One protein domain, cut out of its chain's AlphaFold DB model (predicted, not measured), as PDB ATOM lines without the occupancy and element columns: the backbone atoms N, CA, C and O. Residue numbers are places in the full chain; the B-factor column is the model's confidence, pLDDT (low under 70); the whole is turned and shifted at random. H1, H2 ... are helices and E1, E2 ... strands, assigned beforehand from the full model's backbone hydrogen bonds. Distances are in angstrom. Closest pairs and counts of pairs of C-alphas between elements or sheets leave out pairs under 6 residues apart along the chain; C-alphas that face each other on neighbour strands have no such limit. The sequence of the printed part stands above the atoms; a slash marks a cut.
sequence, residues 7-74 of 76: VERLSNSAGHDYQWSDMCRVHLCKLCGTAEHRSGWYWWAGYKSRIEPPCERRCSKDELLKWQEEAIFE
ATOM      1  N   VAL A   7     -55.059  74.324   3.006       91.00
ATOM      2  CA  VAL A   7     -55.818  73.072   2.839       91.00
ATOM      3  C   VAL A   7     -55.386  72.043   3.880       91.00
ATOM      4  O   VAL A   7     -56.235  71.487   4.567       91.00
ATOM      5  N   GLU A   8     -54.077  71.867   4.070       92.38
ATOM      6  CA  GLU A   8     -53.518  70.943   5.067       92.38
ATOM      7  C   GLU A   8     -53.943  71.295   6.500       92.38
ATOM      8  O   GLU A   8     -54.127  70.404   7.327       92.38
ATOM      9  N   ARG A   9     -54.117  72.589   6.809       92.88
ATOM     10  CA  ARG A   9     -54.651  73.018   8.110       92.88
ATOM     11  C   ARG A   9     -56.137  72.745   8.245       92.88
ATOM     12  O   ARG A   9     -56.561  72.337   9.316       92.88
ATOM     13  N   LEU A  10     -56.931  72.963   7.201       90.25
ATOM     14  CA  LEU A  10     -58.375  72.708   7.250       90.25
ATOM     15  C   LEU A  10     -58.692  71.213   7.380       90.25
ATOM     16  O   LEU A  10     -59.674  70.853   8.022       90.25
ATOM     17  N   SER A  11     -57.847  70.347   6.820       92.31
ATOM     18  CA  SER A  11     -57.985  68.889   6.895       92.31
ATOM     19  C   SER A  11     -57.145  68.243   8.007       92.31
ATOM     20  O   SER A  11     -56.806  67.064   7.899       92.31
ATOM     21  N   ASN A  12     -56.748  68.990   9.045       91.69
ATOM     22  CA  ASN A  12     -55.926  68.434  10.124       91.69
ATOM     23  C   ASN A  12     -56.699  67.357  10.912       91.69
ATOM     24  O   ASN A  12     -57.852  67.554  11.295       91.69
ATOM     25  N   SER A  13     -56.051  66.224  11.189       92.81
ATOM     26  CA  SER A  13     -56.663  65.115  11.936       92.81
ATOM     27  C   SER A  13     -56.848  65.417  13.425       92.81
ATOM     28  O   SER A  13     -57.660  64.774  14.079       92.81
ATOM     29  N   ALA A  14     -56.117  66.399  13.962       92.81
ATOM     30  CA  ALA A  14     -56.196  66.820  15.360       92.81
ATOM     31  C   ALA A  14     -57.460  67.644  15.687       92.81
ATOM     32  O   ALA A  14     -57.723  67.939  16.855       92.81
ATOM     33  N   GLY A  15     -58.256  68.003  14.674       93.56
ATOM     34  CA  GLY A  15     -59.540  68.677  14.832       93.56
ATOM     35  C   GLY A  15     -59.447  70.168  15.160       93.56
ATOM     36  O   GLY A  15     -60.411  70.727  15.677       93.56
ATOM     37  N   HIS A  16     -58.338  70.842  14.879       96.06
ATOM     38  CA  HIS A  16     -58.198  72.279  15.131       96.06
ATOM     39  C   HIS A  16     -58.928  73.146  14.103       96.06
ATOM     40  O   HIS A  16     -59.075  72.764  12.945       96.06
ATOM     41  N   ASP A  17     -59.319  74.348  14.525       95.50
ATOM     42  CA  ASP A  17     -59.777  75.433  13.649       95.50
ATOM     43  C   ASP A  17     -58.738  76.560  13.653       95.50
ATOM     44  O   ASP A  17     -58.823  77.515  14.434       95.50
ATOM     45  N   TYR A  18     -57.687  76.384  12.848       95.75
ATOM     46  CA  TYR A  18     -56.576  77.327  12.771       95.75
ATOM     47  C   TYR A  18     -56.917  78.557  11.948       95.75
ATOM     48  O   TYR A  18     -57.250  78.472  10.767       95.75
ATOM     49  N   GLN A  19     -56.669  79.717  12.542       94.94
ATOM     50  CA  GLN A  19     -56.753  81.003  11.866       94.94
ATOM     51  C   GLN A  19     -55.474  81.795  12.093       94.94
ATOM     52  O   GLN A  19     -54.869  81.746  13.166       94.94
ATOM     53  N   TRP A  20     -55.047  82.530  11.072       94.62
ATOM     54  CA  TRP A  20     -53.891  83.408  11.191       94.62
ATOM     55  C   TRP A  20     -54.152  84.511  12.226       94.62
ATOM     56  O   TRP A  20     -55.206  85.147  12.219       94.62
ATOM     57  N   SER A  21     -53.192  84.727  13.124       93.88
ATOM     58  CA  SER A  21     -53.183  85.824  14.092       93.88
ATOM     59  C   SER A  21     -52.093  86.818  13.717       93.88
ATOM     60  O   SER A  21     -50.907  86.504  13.835       93.88
ATOM     61  N   ASP A  22     -52.474  88.030  13.311       93.00
ATOM     62  CA  ASP A  22     -51.514  89.094  12.984       93.00
ATOM     63  C   ASP A  22     -50.716  89.565  14.206       93.00
ATOM     64  O   ASP A  22     -49.541  89.913  14.082       93.00
ATOM     65  N   MET A  23     -51.325  89.509  15.395       90.75
ATOM     66  CA  MET A  23     -50.689  89.900  16.656       90.75
ATOM     67  C   MET A  23     -49.521  88.975  17.010       90.75
ATOM     68  O   MET A  23     -48.437  89.440  17.353       90.75
ATOM     69  N   CYS A  24     -49.735  87.663  16.911       88.62
ATOM     70  CA  CYS A  24     -48.747  86.661  17.311       88.62
ATOM     71  C   CYS A  24     -47.916  86.142  16.126       88.62
ATOM     72  O   CYS A  24     -46.933  85.437  16.330       88.62
ATOM     73  N   ARG A  25     -48.304  86.478  14.888       92.94
ATOM     74  CA  ARG A  25     -47.713  85.995  13.626       92.94
ATOM     75  C   ARG A  25     -47.651  84.467  13.520       92.94
ATOM     76  O   ARG A  25     -46.692  83.900  12.987       92.94
ATOM     77  N   VAL A  26     -48.692  83.801  14.009       94.81
ATOM     78  CA  VAL A  26     -48.845  82.337  14.025       94.81
ATOM     79  C   VAL A  26     -50.281  81.957  13.692       94.81
ATOM     80  O   VAL A  26     -51.174  82.806  13.719       94.81
ATOM     81  N   HIS A  27     -50.517  80.685  13.385       95.94
ATOM     82  CA  HIS A  27     -51.877  80.173  13.260       95.94
ATOM     83  C   HIS A  27     -52.365  79.718  14.632       95.94
ATOM     84  O   HIS A  27     -51.750  78.848  15.240       95.94
ATOM     85  N   LEU A  28     -53.455  80.300  15.119       96.31
ATOM     86  CA  LEU A  28     -54.057  79.960  16.404       96.31
ATOM     87  C   LEU A  28     -55.345  79.179  16.185       96.31
ATOM     88  O   LEU A  28     -56.203  79.596  15.407       96.31
ATOM     89  N   CYS A  29     -55.500  78.079  16.912       96.19
ATOM     90  CA  CYS A  29     -56.769  77.384  17.004       96.19
ATOM     91  C   CYS A  29     -57.764  78.241  17.795       96.19
ATOM     92  O   CYS A  29     -57.533  78.541  18.969       96.19
ATOM     93  N   LYS A  30     -58.898  78.605  17.187       94.69
ATOM     94  CA  LYS A  30     -59.937  79.419  17.847       94.69
ATOM     95  C   LYS A  30     -60.650  78.712  19.000       94.69
ATOM     96  O   LYS A  30     -61.301  79.373  19.801       94.69
ATOM     97  N   LEU A  31     -60.527  77.388  19.089       94.31
ATOM     98  CA  LEU A  31     -61.228  76.572  20.082       94.31
ATOM     99  C   LEU A  31     -60.435  76.403  21.383       94.31
ATOM    100  O   LEU A  31     -60.996  76.530  22.470       94.31
ATOM    101  N   CYS A  32     -59.141  76.094  21.269       94.12
ATOM    102  CA  CYS A  32     -58.296  75.701  22.406       94.12
ATOM    103  C   CYS A  32     -57.010  76.527  22.555       94.12
ATOM    104  O   CYS A  32     -56.260  76.316  23.505       94.12
ATOM    105  N   GLY A  33     -56.732  77.447  21.626       93.88
ATOM    106  CA  GLY A  33     -55.562  78.322  21.696       93.88
ATOM    107  C   GLY A  33     -54.237  77.690  21.263       93.88
ATOM    108  O   GLY A  33     -53.211  78.354  21.378       93.88
ATOM    109  N   THR A  34     -54.222  76.453  20.746       96.06
ATOM    110  CA  THR A  34     -53.006  75.851  20.167       96.06
ATOM    111  C   THR A  34     -52.428  76.745  19.074       96.06
ATOM    112  O   THR A  34     -53.150  77.172  18.172       96.06
ATOM    113  N   ALA A  35     -51.126  77.001  19.141       95.94
ATOM    114  CA  ALA A  35     -50.404  77.826  18.187       95.94
ATOM    115  C   ALA A  35     -49.531  76.971  17.267       95.94
ATOM    116  O   ALA A  35     -48.603  76.318  17.731       95.94
ATOM    117  N   GLU A  36     -49.774  77.022  15.960       95.94
ATOM    118  CA  GLU A  36     -48.883  76.480  14.934       95.94
ATOM    119  C   GLU A  36     -47.974  77.596  14.399       95.94
ATOM    120  O   GLU A  36     -48.411  78.544  13.727       95.94
ATOM    121  N   HIS A  37     -46.676  77.460  14.652       93.75
ATOM    122  CA  HIS A  37     -45.663  78.353  14.105       93.75
ATOM    123  C   HIS A  37     -45.192  77.881  12.730       93.75
ATOM    124  O   HIS A  37     -45.056  76.688  12.458       93.75
ATOM    125  N   ARG A  38     -44.791  78.838  11.883       90.12
ATOM    126  CA  ARG A  38     -44.197  78.560  10.560       90.12
ATOM    127  C   ARG A  38     -42.918  77.717  10.623       90.12
ATOM    128  O   ARG A  38     -42.538  77.117   9.625       90.12
ATOM    129  N   SER A  39     -42.266  77.660  11.783       90.44
ATOM    130  CA  SER A  39     -41.108  76.803  12.039       90.44
ATOM    131  C   SER A  39     -41.461  75.311  12.124       90.44
ATOM    132  O   SER A  39     -40.542  74.491  12.187       90.44
ATOM    133  N   GLY A  40     -42.751  74.950  12.108       91.50
ATOM    134  CA  GLY A  40     -43.240  73.577  12.252       91.50
ATOM    135  C   GLY A  40     -43.232  73.105  13.703       91.50
ATOM    136  O   GLY A  40     -42.924  71.948  13.969       91.50
ATOM    137  N   TRP A  41     -43.454  74.025  14.633       94.12
ATOM    138  CA  TRP A  41     -43.601  73.741  16.052       94.12
ATOM    139  C   TRP A  41     -45.005  74.151  16.495       94.12
ATOM    140  O   TRP A  41     -45.550  75.146  16.003       94.12
ATOM    141  N   TYR A  42     -45.543  73.397  17.443       95.12
ATOM    142  CA  TYR A  42     -46.835  73.629  18.065       95.12
ATOM    143  C   TYR A  42     -46.633  74.014  19.522       95.12
ATOM    144  O   TYR A  42     -45.879  73.330  20.210       95.12
ATOM    145  N   TRP A  43     -47.319  75.059  19.985       95.31
ATOM    146  CA  TRP A  43     -47.372  75.440  21.397       95.31
ATOM    147  C   TRP A  43     -48.784  75.312  21.938       95.31
ATOM    148  O   TRP A  43     -49.752  75.737  21.298       95.31
ATOM    149  N   TRP A  44     -48.894  74.759  23.139       94.56
ATOM    150  CA  TRP A  44     -50.144  74.706  23.881       94.56
ATOM    151  C   TRP A  44     -49.870  74.582  25.384       94.56
ATOM    152  O   TRP A  44     -49.073  73.746  25.799       94.56
ATOM    153  N   ALA A  45     -50.516  75.428  26.195       92.38
ATOM    154  CA  ALA A  45     -50.464  75.400  27.665       92.38
ATOM    155  C   ALA A  45     -49.047  75.295  28.287       92.38
ATOM    156  O   ALA A  45     -48.845  74.581  29.265       92.38
ATOM    157  N   GLY A  46     -48.060  75.989  27.709       93.25
ATOM    158  CA  GLY A  46     -46.666  75.981  28.181       93.25
ATOM    159  C   GLY A  46     -45.815  74.800  27.700       93.25
ATOM    160  O   GLY A  46     -44.660  74.659  28.098       93.25
ATOM    161  N   TYR A  47     -46.358  73.957  26.822       95.56
ATOM    162  CA  TYR A  47     -45.641  72.874  26.154       95.56
ATOM    163  C   TYR A  47     -45.399  73.214  24.690       95.56
ATOM    164  O   TYR A  47     -46.238  73.859  24.051       95.56
ATOM    165  N   LYS A  48     -44.294  72.706  24.137       95.56
ATOM    166  CA  LYS A  48     -44.022  72.708  22.700       95.56
ATOM    167  C   LYS A  48     -43.714  71.320  22.157       95.56
ATOM    168  O   LYS A  48     -43.033  70.526  22.800       95.56
ATOM    169  N   SER A  49     -44.129  71.052  20.926       95.12
ATOM    170  CA  SER A  49     -43.753  69.826  20.215       95.12
ATOM    171  C   SER A  49     -43.675  70.041  18.704       95.12
ATOM    172  O   SER A  49     -44.233  70.991  18.154       95.12
ATOM    173  N   ARG A  50     -42.945  69.157  18.020       93.81
ATOM    174  CA  ARG A  50     -42.983  69.025  16.553       93.81
ATOM    175  C   ARG A  50     -44.208  68.242  16.083       93.81
ATOM    176  O   ARG A  50     -44.562  68.325  14.911       93.81
ATOM    177  N   ILE A  51     -44.825  67.494  16.992       93.56
ATOM    178  CA  ILE A  51     -46.054  66.743  16.771       93.56
ATOM    179  C   ILE A  51     -47.222  67.634  17.187       93.56
ATOM    180  O   ILE A  51     -47.189  68.270  18.241       93.56
ATOM    181  N   GLU A  52     -48.243  67.702  16.341       94.38
ATOM    182  CA  GLU A  52     -49.446  68.484  16.605       94.38
ATOM    183  C   GLU A  52     -50.217  67.907  17.809       94.38
ATOM    184  O   GLU A  52     -50.520  66.712  17.794       94.38
ATOM    185  N   PRO A  53     -50.540  68.707  18.848       95.25
ATOM    186  CA  PRO A  53     -51.392  68.239  19.936       95.25
ATOM    187  C   PRO A  53     -52.809  67.979  19.428       95.25
ATOM    188  O   PRO A  53     -53.274  68.700  18.540       95.25
ATOM    189  N   PRO A  54     -53.545  67.035  20.027       95.75
ATOM    190  CA  PRO A  54     -54.978  66.948  19.795       95.75
ATOM    191  C   PRO A  54     -55.676  68.230  20.286       95.75
ATOM    192  O   PRO A  54     -55.217  68.897  21.217       95.75
ATOM    193  N   CYS A  55     -56.772  68.626  19.638       95.94
ATOM    194  CA  CYS A  55     -57.524  69.808  20.053       95.94
ATOM    195  C   CYS A  55     -58.241  69.555  21.383       95.94
ATOM    196  O   CYS A  55     -59.152  68.736  21.432       95.94
ATOM    197  N   GLU A  56     -57.904  70.313  22.433       93.19
ATOM    198  CA  GLU A  56     -58.458  70.111  23.786       93.19
ATOM    199  C   GLU A  56     -59.988  70.158  23.851       93.19
ATOM    200  O   GLU A  56     -60.602  69.455  24.648       93.19
ATOM    201  N   ARG A  57     -60.630  70.904  22.948       92.19
ATOM    202  CA  ARG A  57     -62.095  70.967  22.855       92.19
ATOM    203  C   ARG A  57     -62.737  69.768  22.154       92.19
ATOM    204  O   ARG A  57     -63.963  69.693  22.116       92.19
ATOM    205  N   ARG A  58     -61.949  68.886  21.533       91.44
ATOM    206  CA  ARG A  58     -62.424  67.792  20.667       91.44
ATOM    207  C   ARG A  58     -61.763  66.439  20.943       91.44
ATOM    208  O   ARG A  58     -62.071  65.486  20.236       91.44
ATOM    209  N   CYS A  59     -60.892  66.339  21.941       91.69
ATOM    210  CA  CYS A  59     -60.244  65.091  22.329       91.69
ATOM    211  C   CYS A  59     -60.492  64.757  23.802       91.69
ATOM    212  O   CYS A  59     -61.010  65.568  24.574       91.69
ATOM    213  N   SER A  60     -60.109  63.549  24.196       91.12
ATOM    214  CA  SER A  60     -60.098  63.143  25.600       91.12
ATOM    215  C   SER A  60     -58.904  63.742  26.355       91.12
ATOM    216  O   SER A  60     -57.889  64.132  25.768       91.12
ATOM    217  N   LYS A  61     -59.004  63.789  27.690       90.00
ATOM    218  CA  LYS A  61     -57.903  64.242  28.552       90.00
ATOM    219  C   LYS A  61     -56.683  63.316  28.458       90.00
ATOM    220  O   LYS A  61     -55.557  63.797  28.515       90.00
ATOM    221  N   ASP A  62     -56.903  62.016  28.284       93.19
ATOM    222  CA  ASP A  62     -55.836  61.020  28.153       93.19
ATOM    223  C   ASP A  62     -55.001  61.218  26.882       93.19
ATOM    224  O   ASP A  62     -53.784  61.053  26.910       93.19
ATOM    225  N   GLU A  63     -55.626  61.610  25.768       92.31
ATOM    226  CA  GLU A  63     -54.908  61.918  24.523       92.31
ATOM    227  C   GLU A  63     -54.011  63.149  24.665       92.31
ATOM    228  O   GLU A  63     -52.872  63.141  24.199       92.31
ATOM    229  N   LEU A  64     -54.494  64.190  25.351       91.88
ATOM    230  CA  LEU A  64     -53.676  65.360  25.670       91.88
ATOM    231  C   LEU A  64     -52.510  65.009  26.582       91.88
ATOM    232  O   LEU A  64     -51.400  65.476  26.343       91.88
ATOM    233  N   LEU A  65     -52.756  64.200  27.616       93.25
ATOM    234  CA  LEU A  65     -51.720  63.820  28.569       93.25
ATOM    235  C   LEU A  65     -50.600  63.041  27.873       93.25
ATOM    236  O   LEU A  65     -49.435  63.379  28.046       93.25
ATOM    237  N   LYS A  66     -50.950  62.084  27.006       94.69
ATOM    238  CA  LYS A  66     -49.973  61.354  26.182       94.69
ATOM    239  C   LYS A  66     -49.140  62.285  25.309       94.69
ATOM    240  O   LYS A  66     -47.929  62.128  25.215       94.69
ATOM    241  N   TRP A  67     -49.770  63.282  24.689       94.44
ATOM    242  CA  TRP A  67     -49.022  64.272  23.916       94.44
ATOM    243  C   TRP A  67     -48.073  65.094  24.802       94.44
ATOM    244  O   TRP A  67     -46.944  65.366  24.398       94.44
ATOM    245  N   GLN A  68     -48.496  65.472  26.014       93.81
ATOM    246  CA  GLN A  68     -47.660  66.218  26.959       93.81
ATOM    247  C   GLN A  68     -46.434  65.425  27.429       93.81
ATOM    248  O   GLN A  68     -45.393  66.035  27.659       93.81
ATOM    249  N   GLU A  69     -46.531  64.098  27.544       94.19
ATOM    250  CA  GLU A  69     -45.404  63.219  27.899       94.19
ATOM    251  C   GLU A  69     -44.285  63.234  26.843       94.19
ATOM    252  O   GLU A  69     -43.111  63.087  27.183       94.19
ATOM    253  N   GLU A  70     -44.630  63.456  25.572       92.44
ATOM    254  CA  GLU A  70     -43.673  63.561  24.461       92.44
ATOM    255  C   GLU A  70     -43.264  65.012  24.147       92.44
ATOM    256  O   GLU A  70     -42.332  65.259  23.373       92.44
ATOM    257  N   ALA A  71     -43.969  65.990  24.719       95.00
ATOM    258  CA  ALA A  71     -43.726  67.406  24.497       95.00
ATOM    259  C   ALA A  71     -42.638  67.963  25.430       95.00
ATOM    260  O   ALA A  71     -42.346  67.450  26.506       95.00
ATOM    261  N   ILE A  72     -42.046  69.082  25.021       96.25
ATOM    262  CA  ILE A  72     -41.070  69.821  25.820       96.25
ATOM    263  C   ILE A  72     -41.827  70.885  26.609       96.25
ATOM    264  O   ILE A  72     -42.428  71.778  26.014       96.25
ATOM    265  N   PHE A  73     -41.783  70.816  27.937       94.19
ATOM    266  CA  PHE A  73     -42.311  71.878  28.791       94.19
ATOM    267  C   PHE A  73     -41.359  73.084  28.796       94.19
ATOM    268  O   PHE A  73     -40.179  72.939  29.112       94.19
ATOM    269  N   GLU A  74     -41.863  74.269  28.445       89.88
ATOM    270  CA  GLU A  74     -41.104  75.531  28.431       89.88
ATOM    271  C   GLU A  74     -41.578  76.547  29.481       89.88
ATOM    272  O   GLU A  74     -40.947  77.590  29.641       89.88
TER     273      GLU A  74
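Overview. This is residues 7 to 74 of the 76 residues of an uncharacterized protein of Xenorhabdus stockiae (UniProt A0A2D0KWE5). Five short strands stand side by side in one twisted sheet, with the small helix H1 by the E1 edge and the longer helix H2 off the E5 edge, each only grazing the sheet. A long link leaves E5 for the far end of H2, H2 runs back toward E5, and residues 72 to 73 pair with that strand. The printed part has 68 residues, with two named helices and five named strands in the order H1, E1, E2, E3, E4, E5, H2; the class is mixed, helices and strands, with 32 residues, under half, in named elements. The sheet order is E1, E2, E3, E4, E5, all antiparallel. The whole is compact and rounded, with a radius of gyration of the C-alphas of 11.1 A and spans of 31 by 24 by 17 A.

Along the chain. H1 is residues 7 to 10, and C-alpha 7 is at (-55.818, 73.072, 2.839). E1 is residues 18 to 21, 9.2 A long, and E2 is residues 26 to 29, 9.8 A. E3 is residues 35 to 37, 6.3 A. E4 is residues 41 to 44, 10.2 A, and E5 is residues 47 to 49, 6.9 A. H2, the longest helix, is residues 61 to 70, 14.8 A, and ends with C-alpha 70 at (-43.673, 63.561, 24.461).

Arrangement. The five strands form a meander, each strand the antiparallel neighbour of the one before, and each successive pair is a hairpin. E1 and E2 stand at 137 degrees, with N 19 and O 28 2.9 A apart, within hydrogen-bond range. E2 and E3 stand at 152 degrees, with N 36 and O 27 at 2.8 A. E3 and E4 stand at 163 degrees, with N 37 and O 41 at 2.9 A. E4 and E5 stand at 154 degrees, with N 42 and O 49 at 2.8 A. The sheet is only just strongly twisted, its C-alphas lying up to 4.3 A off the best plane; from edge strand E1 to edge strand E5 the strands' lines turn by 111 degrees. H1 only grazes the sheet with residues 9 to 10; its closest C-alphas to E1 are those of Arg 9 and Tyr 18, 6.6 A apart. H2 only grazes it with residues 67 to 70; its closest C-alphas to E5 are those of Gln 68 and Tyr 47, 7.0 A apart. H1 and H2 are apart. Residues 47 to 48 of E5 pair antiparallel with residues 72 to 73. In H2, 5 of 6 O i to N i+4 pairs are within hydrogen-bond range; H1 is too short for such a pair.

Size, cuts and confidence. The C-alphas of Asp 22 and Asp 62, the two farthest apart, are 32.2 A from each other. The printed part has no cut. The link from E5 to H2, 11 residues, is long. The mean pLDDT of the printed part is 93.6, and no printed residue is under 70.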